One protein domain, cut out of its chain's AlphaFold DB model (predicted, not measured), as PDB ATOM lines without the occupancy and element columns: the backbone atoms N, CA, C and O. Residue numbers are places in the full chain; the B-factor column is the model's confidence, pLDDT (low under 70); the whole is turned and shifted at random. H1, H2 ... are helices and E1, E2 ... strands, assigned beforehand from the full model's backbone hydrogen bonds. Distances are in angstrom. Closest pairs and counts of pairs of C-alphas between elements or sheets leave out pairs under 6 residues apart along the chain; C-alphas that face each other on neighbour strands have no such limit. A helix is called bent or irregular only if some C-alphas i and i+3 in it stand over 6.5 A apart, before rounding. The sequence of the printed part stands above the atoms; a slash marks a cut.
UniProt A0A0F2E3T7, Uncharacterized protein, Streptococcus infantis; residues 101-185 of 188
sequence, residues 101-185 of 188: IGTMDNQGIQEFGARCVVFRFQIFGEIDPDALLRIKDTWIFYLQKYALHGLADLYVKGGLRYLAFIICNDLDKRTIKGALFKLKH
ATOM      1  N   ILE A 101     -33.047 -29.360  20.738       93.62
ATOM      2  CA  ILE A 101     -31.778 -29.792  21.334       93.62
ATOM      3  C   ILE A 101     -31.773 -29.419  22.822       93.62
ATOM      4  O   ILE A 101     -31.589 -28.256  23.192       93.62
ATOM      5  N   GLY A 102     -31.953 -30.427  23.676       92.50
ATOM      6  CA  GLY A 102     -31.794 -30.312  25.125       92.50
ATOM      7  C   GLY A 102     -30.379 -30.679  25.573       92.50
ATOM      8  O   GLY A 102     -29.828 -31.690  25.142       92.50
ATOM      9  N   THR A 103     -29.794 -29.885  26.470       93.31
ATOM     10  CA  THR A 103     -28.555 -30.247  27.185       93.31
ATOM     11  C   THR A 103     -28.812 -30.309  28.683       93.31
ATOM     12  O   THR A 103     -29.635 -29.550  29.193       93.31
ATOM     13  N   MET A 104     -28.112 -31.201  29.384       94.50
ATOM     14  CA  MET A 104     -28.283 -31.426  30.819       94.50
ATOM     15  C   MET A 104     -26.966 -31.207  31.567       94.50
ATOM     16  O   MET A 104     -25.907 -31.642  31.116       94.50
ATOM     17  N   ASP A 105     -27.053 -30.535  32.712       92.81
ATOM     18  CA  ASP A 105     -25.978 -30.397  33.690       92.81
ATOM     19  C   ASP A 105     -26.468 -30.900  35.056       92.81
ATOM     20  O   ASP A 105     -27.424 -30.366  35.612       92.81
ATOM     21  N   ASN A 106     -25.825 -31.941  35.593       88.56
ATOM     22  CA  ASN A 106     -26.231 -32.613  36.836       88.56
ATOM     23  C   ASN A 106     -25.636 -31.964  38.105       88.56
ATOM     24  O   ASN A 106     -25.903 -32.407  39.224       88.56
ATOM     25  N   GLN A 107     -24.767 -30.965  37.944       86.38
ATOM     26  CA  GLN A 107     -24.215 -30.176  39.051       86.38
ATOM     27  C   GLN A 107     -24.712 -28.730  39.029       86.38
ATOM     28  O   GLN A 107     -24.621 -28.034  40.043       86.38
ATOM     29  N   GLY A 108     -25.310 -28.329  37.912       83.75
ATOM     30  CA  GLY A 108     -25.817 -26.999  37.683       83.75
ATOM     31  C   GLY A 108     -24.729 -26.104  37.122       83.75
ATOM     32  O   GLY A 108     -23.542 -26.421  37.138       83.75
ATOM     33  N   ILE A 109     -25.142 -24.950  36.613       87.50
ATOM     34  CA  ILE A 109     -24.184 -23.964  36.127       87.50
ATOM     35  C   ILE A 109     -23.589 -23.192  37.304       87.50
ATOM     36  O   ILE A 109     -24.261 -22.944  38.308       87.50
ATOM     37  N   GLN A 110     -22.338 -22.764  37.152       88.06
ATOM     38  CA  GLN A 110     -21.606 -22.015  38.175       88.06
ATOM     39  C   GLN A 110     -22.398 -20.809  38.708       88.06
ATOM     40  O   GLN A 110     -22.361 -20.520  39.902       88.06
ATOM     41  N   GLU A 111     -23.146 -20.123  37.842       90.00
ATOM     42  CA  GLU A 111     -23.899 -18.915  38.184       90.00
ATOM     43  C   GLU A 111     -25.039 -19.148  39.179       90.00
ATOM     44  O   GLU A 111     -25.443 -18.211  39.865       90.00
ATOM     45  N   PHE A 112     -25.549 -20.377  39.294       90.44
ATOM     46  CA  PHE A 112     -26.618 -20.693  40.240       90.44
ATOM     47  C   PHE A 112     -26.137 -20.783  41.687       90.44
ATOM     48  O   PHE A 112     -26.957 -20.656  42.594       90.44
ATOM     49  N   GLY A 113     -24.829 -20.954  41.917       88.25
ATOM     50  CA  GLY A 113     -24.234 -20.925  43.257       88.25
ATOM     51  C   GLY A 113     -24.748 -22.008  44.215       88.25
ATOM     52  O   GLY A 113     -24.495 -21.928  45.413       88.25
ATOM     53  N   ALA A 114     -25.473 -23.002  43.703       91.19
ATOM     54  CA  ALA A 114     -26.048 -24.109  44.449       91.19
ATOM     55  C   ALA A 114     -26.093 -25.357  43.563       91.19
ATOM     56  O   ALA A 114     -26.268 -25.261  42.344       91.19
ATOM     57  N   ARG A 115     -25.960 -26.535  44.179       91.75
ATOM     58  CA  ARG A 115     -26.028 -27.805  43.456       91.75
ATOM     59  C   ARG A 115     -27.458 -28.041  42.979       91.75
ATOM     60  O   ARG A 115     -28.387 -28.091  43.779       91.75
ATOM     61  N   CYS A 116     -27.623 -28.216  41.678       94.62
ATOM     62  CA  CYS A 116     -28.917 -28.473  41.057       94.62
ATOM     63  C   CYS A 116     -28.740 -29.281  39.771       94.62
ATOM     64  O   CYS A 116     -27.626 -29.435  39.281       94.62
ATOM     65  N   VAL A 117     -29.839 -29.804  39.235       96.75
ATOM     66  CA  VAL A 117     -29.863 -30.361  37.880       96.75
ATOM     67  C   VAL A 117     -30.528 -29.358  36.963       96.75
ATOM     68  O   VAL A 117     -31.573 -28.812  37.311       96.75
ATOM     69  N   VAL A 118     -29.932 -29.109  35.804       97.12
ATOM     70  CA  VAL A 118     -30.393 -28.107  34.848       97.12
ATOM     71  C   VAL A 118     -30.507 -28.750  33.480       97.12
ATOM     72  O   VAL A 118     -29.500 -29.097  32.872       97.12
ATOM     73  N   PHE A 119     -31.726 -28.846  32.966       97.81
ATOM     74  CA  PHE A 119     -31.966 -29.066  31.546       97.81
ATOM     75  C   PHE A 119     -32.132 -27.707  30.882       97.81
ATOM     76  O   PHE A 119     -32.851 -26.851  31.397       97.81
ATOM     77  N   ARG A 120     -31.470 -27.477  29.753       95.69
ATOM     78  CA  ARG A 120     -31.571 -26.212  29.023       95.69
ATOM     79  C   ARG A 120     -31.761 -26.435  27.535       95.69
ATOM     80  O   ARG A 120     -31.086 -27.271  26.931       95.69
ATOM     81  N   PHE A 121     -32.630 -25.614  26.969       97.19
ATOM     82  CA  PHE A 121     -32.929 -25.542  25.550       97.19
ATOM     83  C   PHE A 121     -32.577 -24.145  25.066       97.19
ATOM     84  O   PHE A 121     -32.957 -23.154  25.693       97.19
ATOM     85  N   GLN A 122     -31.823 -24.059  23.976       96.25
ATOM     86  CA  GLN A 122     -31.556 -22.775  23.345       96.25
ATOM     87  C   GLN A 122     -32.804 -22.328  22.587       96.25
ATOM     88  O   GLN A 122     -33.329 -23.073  21.758       96.25
ATOM     89  N   ILE A 123     -33.252 -21.110  22.877       95.69
ATOM     90  CA  ILE A 123     -34.464 -20.523  22.308       95.69
ATOM     91  C   ILE A 123     -34.142 -19.239  21.542       95.69
ATOM     92  O   ILE A 123     -33.165 -18.545  21.833       95.69
ATOM     93  N   PHE A 124     -34.988 -18.910  20.573       92.62
ATOM     94  CA  PHE A 124     -34.891 -17.731  19.725       92.62
ATOM     95  C   PHE A 124     -36.177 -16.911  19.809       92.62
ATOM     96  O   PHE A 124     -37.269 -17.452  19.956       92.62
ATOM     97  N   GLY A 125     -36.042 -15.591  19.695       87.75
ATOM     98  CA  GLY A 125     -37.176 -14.681  19.829       87.75
ATOM     99  C   GLY A 125     -37.743 -14.633  21.249       87.75
ATOM    100  O   GLY A 125     -37.042 -14.897  22.234       87.75
ATOM    101  N   GLU A 126     -38.995 -14.205  21.350       88.69
ATOM    102  CA  GLU A 126     -39.751 -14.140  22.599       88.69
ATOM    103  C   GLU A 126     -40.755 -15.288  22.648       88.69
ATOM    104  O   GLU A 126     -41.442 -15.560  21.665       88.69
ATOM    105  N   ILE A 127     -40.823 -15.965  23.792       91.25
ATOM    106  CA  ILE A 127     -41.840 -16.984  24.035       91.25
ATOM    107  C   ILE A 127     -43.094 -16.277  24.524       91.25
ATOM    108  O   ILE A 127     -43.018 -15.415  25.401       91.25
ATOM    109  N   ASP A 128     -44.231 -16.691  23.976       92.12
ATOM    110  CA  ASP A 128     -45.545 -16.272  24.437       92.12
ATOM    111  C   ASP A 128     -45.671 -16.436  25.972       92.12
ATOM    112  O   ASP A 128     -45.373 -17.512  26.506       92.12
ATOM    113  N   PRO A 129     -46.073 -15.389  26.716       92.94
ATOM    114  CA  PRO A 129     -46.155 -15.454  28.173       92.94
ATOM    115  C   PRO A 129     -47.056 -16.580  28.692       92.94
ATOM    116  O   PRO A 129     -46.708 -17.209  29.697       92.94
ATOM    117  N   ASP A 130     -48.160 -16.878  27.999       95.69
ATOM    118  CA  ASP A 130     -49.076 -17.950  28.393       95.69
ATOM    119  C   ASP A 130     -48.447 -19.325  28.142       95.69
ATOM    120  O   ASP A 130     -48.571 -20.224  28.975       95.69
ATOM    121  N   ALA A 131     -47.716 -19.496  27.037       94.44
ATOM    122  CA  ALA A 131     -46.916 -20.695  26.791       94.44
ATOM    123  C   ALA A 131     -45.847 -20.901  27.871       94.44
ATOM    124  O   ALA A 131     -45.720 -21.997  28.419       94.44
ATOM    125  N   LEU A 132     -45.117 -19.845  28.245       95.56
ATOM    126  CA  LEU A 132     -44.121 -19.928  29.311       95.56
ATOM    127  C   LEU A 132     -44.759 -20.284  30.662       95.56
ATOM    128  O   LEU A 132     -44.171 -21.050  31.428       95.56
ATOM    129  N   LEU A 133     -45.948 -19.754  30.964       96.00
ATOM    130  CA  LEU A 133     -46.690 -20.098  32.176       96.00
ATOM    131  C   LEU A 133     -47.105 -21.576  32.179       96.00
ATOM    132  O   LEU A 133     -46.816 -22.280  33.146       96.00
ATOM    133  N   ARG A 134     -47.668 -22.082  31.071       96.31
ATOM    134  CA  ARG A 134     -48.013 -23.511  30.924       96.31
ATOM    135  C   ARG A 134     -46.803 -24.418  31.128       96.31
ATOM    136  O   ARG A 134     -46.898 -25.411  31.849       96.31
ATOM    137  N   ILE A 135     -45.659 -24.064  30.539       97.06
ATOM    138  CA  ILE A 135     -44.400 -24.804  30.702       97.06
ATOM    139  C   ILE A 135     -43.987 -24.844  32.182       97.06
ATOM    140  O   ILE A 135     -43.639 -25.908  32.698       97.06
ATOM    141  N   LYS A 136     -44.047 -23.701  32.880       96.69
ATOM    142  CA  LYS A 136     -43.707 -23.598  34.309       96.69
ATOM    143  C   LYS A 136     -44.604 -24.473  35.178       96.69
ATOM    144  O   LYS A 136     -44.085 -25.228  36.001       96.69
ATOM    145  N   ASP A 137     -45.912 -24.402  34.973       96.56
ATOM    146  CA  ASP A 137     -46.880 -25.167  35.759       96.56
ATOM    147  C   ASP A 137     -46.750 -26.668  35.495       96.56
ATOM    148  O   ASP A 137     -46.709 -27.468  36.434       96.56
ATOM    149  N   THR A 138     -46.574 -27.051  34.228       97.06
ATOM    150  CA  THR A 138     -46.372 -28.452  33.832       97.06
ATOM    151  C   THR A 138     -45.103 -29.024  34.449       97.06
ATOM    152  O   THR A 138     -45.116 -30.143  34.961       97.06
ATOM    153  N   TRP A 139     -44.017 -28.249  34.470       97.25
ATOM    154  CA  TRP A 139     -42.769 -28.661  35.102       97.25
ATOM    155  C   TRP A 139     -42.912 -28.864  36.612       97.25
ATOM    156  O   TRP A 139     -42.479 -29.884  37.150       97.25
ATOM    157  N   ILE A 140     -43.555 -27.919  37.304       95.19
ATOM    158  CA  ILE A 140     -43.796 -28.028  38.747       95.19
ATOM    159  C   ILE A 140     -44.646 -29.267  39.047       95.19
ATOM    160  O   ILE A 140     -44.297 -30.047  39.935       95.19
ATOM    161  N   PHE A 141     -45.717 -29.486  38.283       95.81
ATOM    162  CA  PHE A 141     -46.582 -30.653  38.439       95.81
ATOM    163  C   PHE A 141     -45.847 -31.968  38.149       95.81
ATOM    164  O   PHE A 141     -46.022 -32.950  38.871       95.81
ATOM    165  N   TYR A 142     -44.992 -31.996  37.125       96.12
ATOM    166  CA  TYR A 142     -44.161 -33.155  36.808       96.12
ATOM    167  C   TYR A 142     -43.262 -33.537  37.990       96.12
ATOM    168  O   TYR A 142     -43.268 -34.692  38.408       96.12
ATOM    169  N   LEU A 143     -42.554 -32.572  38.584       95.81
ATOM    170  CA  LEU A 143     -41.649 -32.827  39.710       95.81
ATOM    171  C   LEU A 143     -42.371 -33.259  40.989       95.81
ATOM    172  O   LEU A 143     -41.863 -34.114  41.716       95.81
ATOM    173  N   GLN A 144     -43.569 -32.730  41.243       94.06
ATOM    174  CA  GLN A 144     -44.376 -33.124  42.400       94.06
ATOM    175  C   GLN A 144     -44.684 -34.627  42.418       94.06
ATOM    176  O   GLN A 144     -44.668 -35.230  43.490       94.06
ATOM    177  N   LYS A 145     -44.880 -35.257  41.248       93.94
ATOM    178  CA  LYS A 145     -45.100 -36.715  41.139       93.94
ATOM    179  C   LYS A 145     -43.939 -37.542  41.695       93.94
ATOM    180  O   LYS A 145     -44.145 -38.684  42.094       93.94
ATOM    181  N   TYR A 146     -42.740 -36.967  41.729       92.94
ATOM    182  CA  TYR A 146     -41.515 -37.605  42.209       92.94
ATOM    183  C   TYR A 146     -41.051 -37.054  43.565       92.94
ATOM    184  O   TYR A 146     -39.933 -37.343  43.980       92.94
ATOM    185  N   ALA A 147     -41.884 -36.257  44.249       93.12
ATOM    186  CA  ALA A 147     -41.522 -35.539  45.476       93.12
ATOM    187  C   ALA A 147     -40.253 -34.672  45.320       93.12
ATOM    188  O   ALA A 147     -39.470 -34.510  46.254       93.12
ATOM    189  N   LEU A 148     -40.049 -34.119  44.121       94.94
ATOM    190  CA  LEU A 148     -38.939 -33.231  43.801       94.94
ATOM    191  C   LEU A 148     -39.406 -31.777  43.748       94.94
ATOM    192  O   LEU A 148     -40.581 -31.470  43.534       94.94
ATOM    193  N   HIS A 149     -38.444 -30.870  43.897       94.00
ATOM    194  CA  HIS A 149     -38.662 -29.437  43.772       94.00
ATOM    195  C   HIS A 149     -37.838 -28.864  42.634       94.00
ATOM    196  O   HIS A 149     -36.791 -29.387  42.246       94.00
ATOM    197  N   GLY A 150     -38.335 -27.765  42.089       94.19
ATOM    198  CA  GLY A 150     -37.710 -27.136  40.954       94.19
ATOM    199  C   GLY A 150     -38.472 -25.922  40.471       94.19
ATOM    200  O   GLY A 150     -39.435 -25.458  41.090       94.19
ATOM    201  N   LEU A 151     -37.984 -25.388  39.366       95.56
ATOM    202  CA  LEU A 151     -38.553 -24.247  38.672       95.56
ATOM    203  C   LEU A 151     -38.114 -24.286  37.213       95.56
ATOM    204  O   LEU A 151     -37.092 -24.887  36.888       95.56
ATOM    205  N   ALA A 152     -38.891 -23.650  36.349       96.81
ATOM    206  CA  ALA A 152     -38.502 -23.416  34.971       96.81
ATOM    207  C   ALA A 152     -38.456 -21.914  34.727       96.81
ATOM    208  O   ALA A 152     -39.303 -21.181  35.242       96.81
ATOM    209  N   ASP A 153     -37.462 -21.432  33.990       95.50
ATOM    210  CA  ASP A 153     -37.424 -20.029  33.603       95.50
ATOM    211  C   ASP A 153     -36.466 -19.743  32.450       95.50
ATOM    212  O   ASP A 153     -35.634 -20.570  32.081       95.50
ATOM    213  N   LEU A 154     -36.583 -18.535  31.909       94.75
ATOM    214  CA  LEU A 154     -35.679 -18.034  30.883       94.75
ATOM    215  C   LEU A 154     -34.432 -17.403  31.497       94.75
ATOM    216  O   LEU A 154     -34.514 -16.780  32.551       94.75
ATOM    217  N   TYR A 155     -33.292 -17.505  30.825       94.12
ATOM    218  CA  TYR A 155     -32.098 -16.738  31.175       94.12
ATOM    219  C   TYR A 155     -31.237 -16.435  29.946       94.12
ATOM    220  O   TYR A 155     -31.398 -17.060  28.895       94.12
ATOM    221  N   VAL A 156     -30.320 -15.471  30.076       92.81
ATOM    222  CA  VAL A 156     -29.363 -15.110  29.025       92.81
ATOM    223  C   VAL A 156     -27.946 -15.441  29.477       92.81
ATOM    224  O   VAL A 156     -27.551 -15.128  30.597       92.81
ATOM    225  N   LYS A 157     -27.158 -16.066  28.599       89.62
ATOM    226  CA  LYS A 157     -25.728 -16.307  28.826       89.62
ATOM    227  C   LYS A 157     -24.977 -16.270  27.503       89.62
ATOM    228  O   LYS A 157     -25.384 -16.913  26.543       89.62
ATOM    229  N   GLY A 158     -23.894 -15.493  27.442       87.31
ATOM    230  CA  GLY A 158     -23.082 -15.362  26.223       87.31
ATOM    231  C   GLY A 158     -23.855 -14.830  25.009       87.31
ATOM    232  O   GLY A 158     -23.581 -15.242  23.890       87.31
ATOM    233  N   GLY A 159     -24.860 -13.977  25.230       86.81
ATOM    234  CA  GLY A 159     -25.736 -13.461  24.169       86.81
ATOM    235  C   GLY A 159     -26.814 -14.441  23.687       86.81
ATOM    236  O   GLY A 159     -27.647 -14.066  22.869       86.81
ATOM    237  N   LEU A 160     -26.841 -15.668  24.213       91.25
ATOM    238  CA  LEU A 160     -27.835 -16.685  23.882       91.25
ATOM    239  C   LEU A 160     -28.934 -16.732  24.944       91.25
ATOM    240  O   LEU A 160     -28.672 -16.542  26.134       91.25
ATOM    241  N   ARG A 161     -30.169 -16.987  24.503       94.06
ATOM    242  CA  ARG A 161     -31.341 -17.170  25.365       94.06
ATOM    243  C   ARG A 161     -31.575 -18.655  25.599       94.06
ATOM    244  O   ARG A 161     -31.524 -19.457  24.667       94.06
ATOM    245  N   TYR A 162     -31.867 -19.002  26.842       95.50
ATOM    246  CA  TYR A 162     -32.112 -20.373  27.255       95.50
ATOM    247  C   TYR A 162     -33.420 -20.475  28.019       95.50
ATOM    248  O   TYR A 162     -33.673 -19.670  28.913       95.50
ATOM    249  N   LEU A 163     -34.208 -21.499  27.704       97.06
ATOM    250  CA  LEU A 163     -35.245 -22.017  28.586       97.06
ATOM    251  C   LEU A 163     -34.621 -23.095  29.469       97.06
ATOM    252  O   LEU A 163     -34.092 -24.083  28.962       97.06
ATOM    253  N   ALA A 164     -34.663 -22.887  30.781       96.88
ATOM    254  CA  ALA A 164     -34.102 -23.786  31.778       96.88
ATOM    255  C   ALA A 164     -35.204 -24.497  32.556       96.88
ATOM    256  O   ALA A 164     -36.139 -23.848  33.016       96.88
ATOM    257  N   PHE A 165     -35.026 -25.792  32.788       98.06
ATOM    258  CA  PHE A 165     -35.792 -26.600  33.729       98.06
ATOM    259  C   PHE A 165     -34.839 -27.082  34.809       98.06
ATOM    260  O   PHE A 165     -33.847 -27.756  34.525       98.06
ATOM    261  N   ILE A 166     -35.104 -26.684  36.045       97.62
ATOM    262  CA  ILE A 166     -34.168 -26.839  37.152       97.62
ATOM    263  C   ILE A 166     -34.810 -27.711  38.217       97.62
ATOM    264  O   ILE A 166     -35.930 -27.425  38.639       97.62
ATOM    265  N   ILE A 167     -34.085 -28.739  38.655       97.56
ATOM    266  CA  ILE A 167     -34.383 -29.545  39.841       97.56
ATOM    267  C   ILE A 167     -33.415 -29.117  40.939       97.56
ATOM    268  O   ILE A 167     -32.200 -29.108  40.735       97.56
ATOM    269  N   CYS A 168     -33.931 -28.761  42.107       94.81
ATOM    270  CA  CYS A 168     -33.119 -28.298  43.224       94.81
ATOM    271  C   CYS A 168     -33.758 -28.651  44.564       94.81
ATOM    272  O   CYS A 168     -34.954 -28.929  44.639       94.81
ATOM    273  N   ASN A 169     -32.978 -28.578  45.644       92.69
ATOM    274  CA  ASN A 169     -33.562 -28.623  46.979       92.69
ATOM    275  C   ASN A 169     -34.417 -27.374  47.215       92.69
ATOM    276  O   ASN A 169     -34.119 -26.293  46.700       92.69
ATOM    277  N   ASP A 170     -35.450 -27.499  48.044       90.88
ATOM    278  CA  ASP A 170     -36.326 -26.363  48.352       90.88
ATOM    279  C   ASP A 170     -35.573 -25.237  49.087       90.88
ATOM    280  O   ASP A 170     -35.804 -24.056  48.826       90.88
ATOM    281  N   LEU A 171     -34.571 -25.595  49.903       93.12
ATOM    282  CA  LEU A 171     -33.671 -24.645  50.573       93.12
ATOM    283  C   LEU A 171     -32.873 -23.780  49.580       93.12
ATOM    284  O   LEU A 171     -32.655 -22.594  49.827       93.12
ATOM    285  N   ASP A 172     -32.489 -24.345  48.433       93.38
ATOM    286  CA  ASP A 172     -31.674 -23.672  47.413       93.38
ATOM    287  C   ASP A 172     -32.518 -22.834  46.437       93.38
ATOM    288  O   ASP A 172     -31.998 -22.021  45.666       93.38
ATOM    289  N   LYS A 173     -33.848 -22.973  46.488       92.19
ATOM    290  CA  LYS A 173     -34.788 -22.338  45.555       92.19
ATOM    291  C   LYS A 173     -34.665 -20.818  45.534       92.19
ATOM    292  O   LYS A 173     -34.766 -20.205  44.471       92.19
ATOM    293  N   ARG A 174     -34.447 -20.185  46.694       93.19
ATOM    294  CA  ARG A 174     -34.272 -18.724  46.787       93.19
ATOM    295  C   ARG A 174     -32.979 -18.274  46.106       93.19
ATOM    296  O   ARG A 174     -33.005 -17.288  45.370       93.19
ATOM    297  N   THR A 175     -31.888 -19.005  46.316       94.31
ATOM    298  CA  THR A 175     -30.580 -18.743  45.700       94.31
ATOM    299  C   THR A 175     -30.670 -18.846  44.180       94.31
ATOM    300  O   THR A 175     -30.314 -17.901  43.478       94.31
ATOM    301  N   ILE A 176     -31.261 -19.932  43.675       94.88
ATOM    302  CA  ILE A 176     -31.417 -20.176  42.234       94.88
ATOM    303  C   ILE A 176     -32.316 -19.123  41.581       94.88
ATOM    304  O   ILE A 176     -31.980 -18.603  40.519       94.88
ATOM    305  N   LYS A 177     -33.427 -18.733  42.223       94.62
ATOM    306  CA  LYS A 177     -34.272 -17.627  41.734       94.62
ATOM    307  C   LYS A 177     -33.500 -16.312  41.638       94.62
ATOM    308  O   LYS A 177     -33.642 -15.597  40.651       94.62
ATOM    309  N   GLY A 178     -32.685 -16.001  42.646       94.31
ATOM    310  CA  GLY A 178     -31.830 -14.815  42.634       94.31
ATOM    311  C   GLY A 178     -30.806 -14.847  41.498       94.31
ATOM    312  O   GLY A 178     -30.605 -13.839  40.824       94.31
ATOM    313  N   ALA A 179     -30.201 -16.006  41.241       94.19
ATOM    314  CA  ALA A 179     -29.274 -16.183  40.129       94.19
ATOM    315  C   ALA A 179     -29.963 -16.042  38.762       94.19
ATOM    316  O   ALA A 179     -29.470 -15.320  37.899       94.19
ATOM    317  N   LEU A 180     -31.136 -16.654  38.578       94.38
ATOM    318  CA  LEU A 180     -31.937 -16.491  37.363       94.38
ATOM    319  C   LEU A 180     -32.332 -15.038  37.116       94.38
ATOM    320  O   LEU A 180     -32.257 -14.578  35.982       94.38
ATOM    321  N   PHE A 181     -32.715 -14.305  38.163       92.88
ATOM    322  CA  PHE A 181     -33.025 -12.883  38.047       92.88
ATOM    323  C   PHE A 181     -31.829 -12.091  37.497       92.88
ATOM    324  O   PHE A 181     -31.980 -11.350  36.529       92.88
ATOM    325  N   LYS A 182     -30.625 -12.324  38.036       92.88
ATOM    326  CA  LYS A 182     -29.389 -11.695  37.536       92.88
ATOM    327  C   LYS A 182     -29.073 -12.089  36.092       92.88
ATOM    328  O   LYS A 182     -28.680 -11.248  35.298       92.88
ATOM    329  N   LEU A 183     -29.266 -13.357  35.727       92.81
ATOM    330  CA  LEU A 183     -29.003 -13.833  34.363       92.81
ATOM    331  C   LEU A 183     -30.031 -13.339  33.337       92.81
ATOM    332  O   LEU A 183     -29.728 -13.256  32.149       92.81
ATOM    333  N   LYS A 184     -31.255 -13.026  33.763       89.31
ATOM    334  CA  LYS A 184     -32.256 -12.361  32.917       89.31
ATOM    335  C   LYS A 184     -31.933 -10.893  32.687       89.31
ATOM    336  O   LYS A 184     -32.216 -10.366  31.615       89.31
ATOM    337  N   HIS A 185     -31.342 -10.256  33.693       85.06
ATOM    338  CA  HIS A 185     -31.031  -8.837  33.704       85.06
ATOM    339  C   HIS A 185     -29.523  -8.632  33.926       85.06
ATOM    340  O   HIS A 185     -29.109  -8.125  34.963       85.06
TER     341      HIS A 185
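Overview. This is residues 101 to 185 of the 188 residues of an uncharacterized protein of Streptococcus infantis (UniProt A0A0F2E3T7). A strongly twisted sheet of four strands lies between two helices, H1 covering one face and H2 the other, both over the E3 and E4 side, while the short strand E1 lies uncovered at the far edge. The printed part has 85 residues, with E1, E2, H1, E3, E4 and H2 along the chain; the sheet's order is E1, E2, E4, E3, antiparallel throughout. The class is mixed, helices and strands. The whole is compact and rounded, with a radius of gyration of the C-alphas of 12.2 A and spans of 33 by 27 by 22 A.

Along the chain. In the sheet, E1 is residues 102 to 105, 10.4 A long, from C-alpha 102 at (-31.794, -30.312, 25.125). E2 is residues 116 to 123, 21.1 A; E4 is 160 to 168, 23.2 A; E3 is 150 to 157, 20.2 A. H1 is residues 129 to 144, 22.8 A. H2 is residues 170 to 184, 21.2 A, ending at C-alpha 184 at (-32.256, -12.361, 32.917); it is irregular, with C-alphas 171 and 174 7.1 A apart.

Arrangement. Within hydrogen-bond range are N 105 and O 118, 2.8 A, in the hairpin E1 and E2; N 119 and O 165, 2.8 A, between E2 and E4; and N 153 and O 164, 2.9 A, in the hairpin E3 and E4. E3 bends by 63 degrees at residue 154, E4 by 53 degrees at 163. H1 is on the sheet at a height of 8.1 A, over E3 and slantwise to the strands, at 37 degrees to E3 on the local plane; the closest C-alphas of H1 and E3 are those of Lys 136 and Ala 152, 5.3 A. E2, H1 and E3 form a split strand-helix-strand unit, two strands running the same way with E4 between them; its crossover is right-handed. H2, on the opposite face, has a height of 8.5 A and runs along the strands, at 0 degrees to E4 on the local plane; it is only just over E4 alone, with 2 of its C-alphas falling on E3. The closest C-alphas of E3 and H2 are those of Tyr 155 and Lys 184, 4.7 A. H1 and H2 are apart, and with the sheet they make three layers, helices on both faces. Every O i to N i+4 pair is within hydrogen-bond range in H1, and 9 of 11 in H2.

Size, cuts and confidence. The two C-alphas farthest apart, those of Lys 145 and Gly 159, are 34.7 A apart. The printed part has no cut and no long link. Its mean pLDDT is 93.4, and no printed residue is under 70.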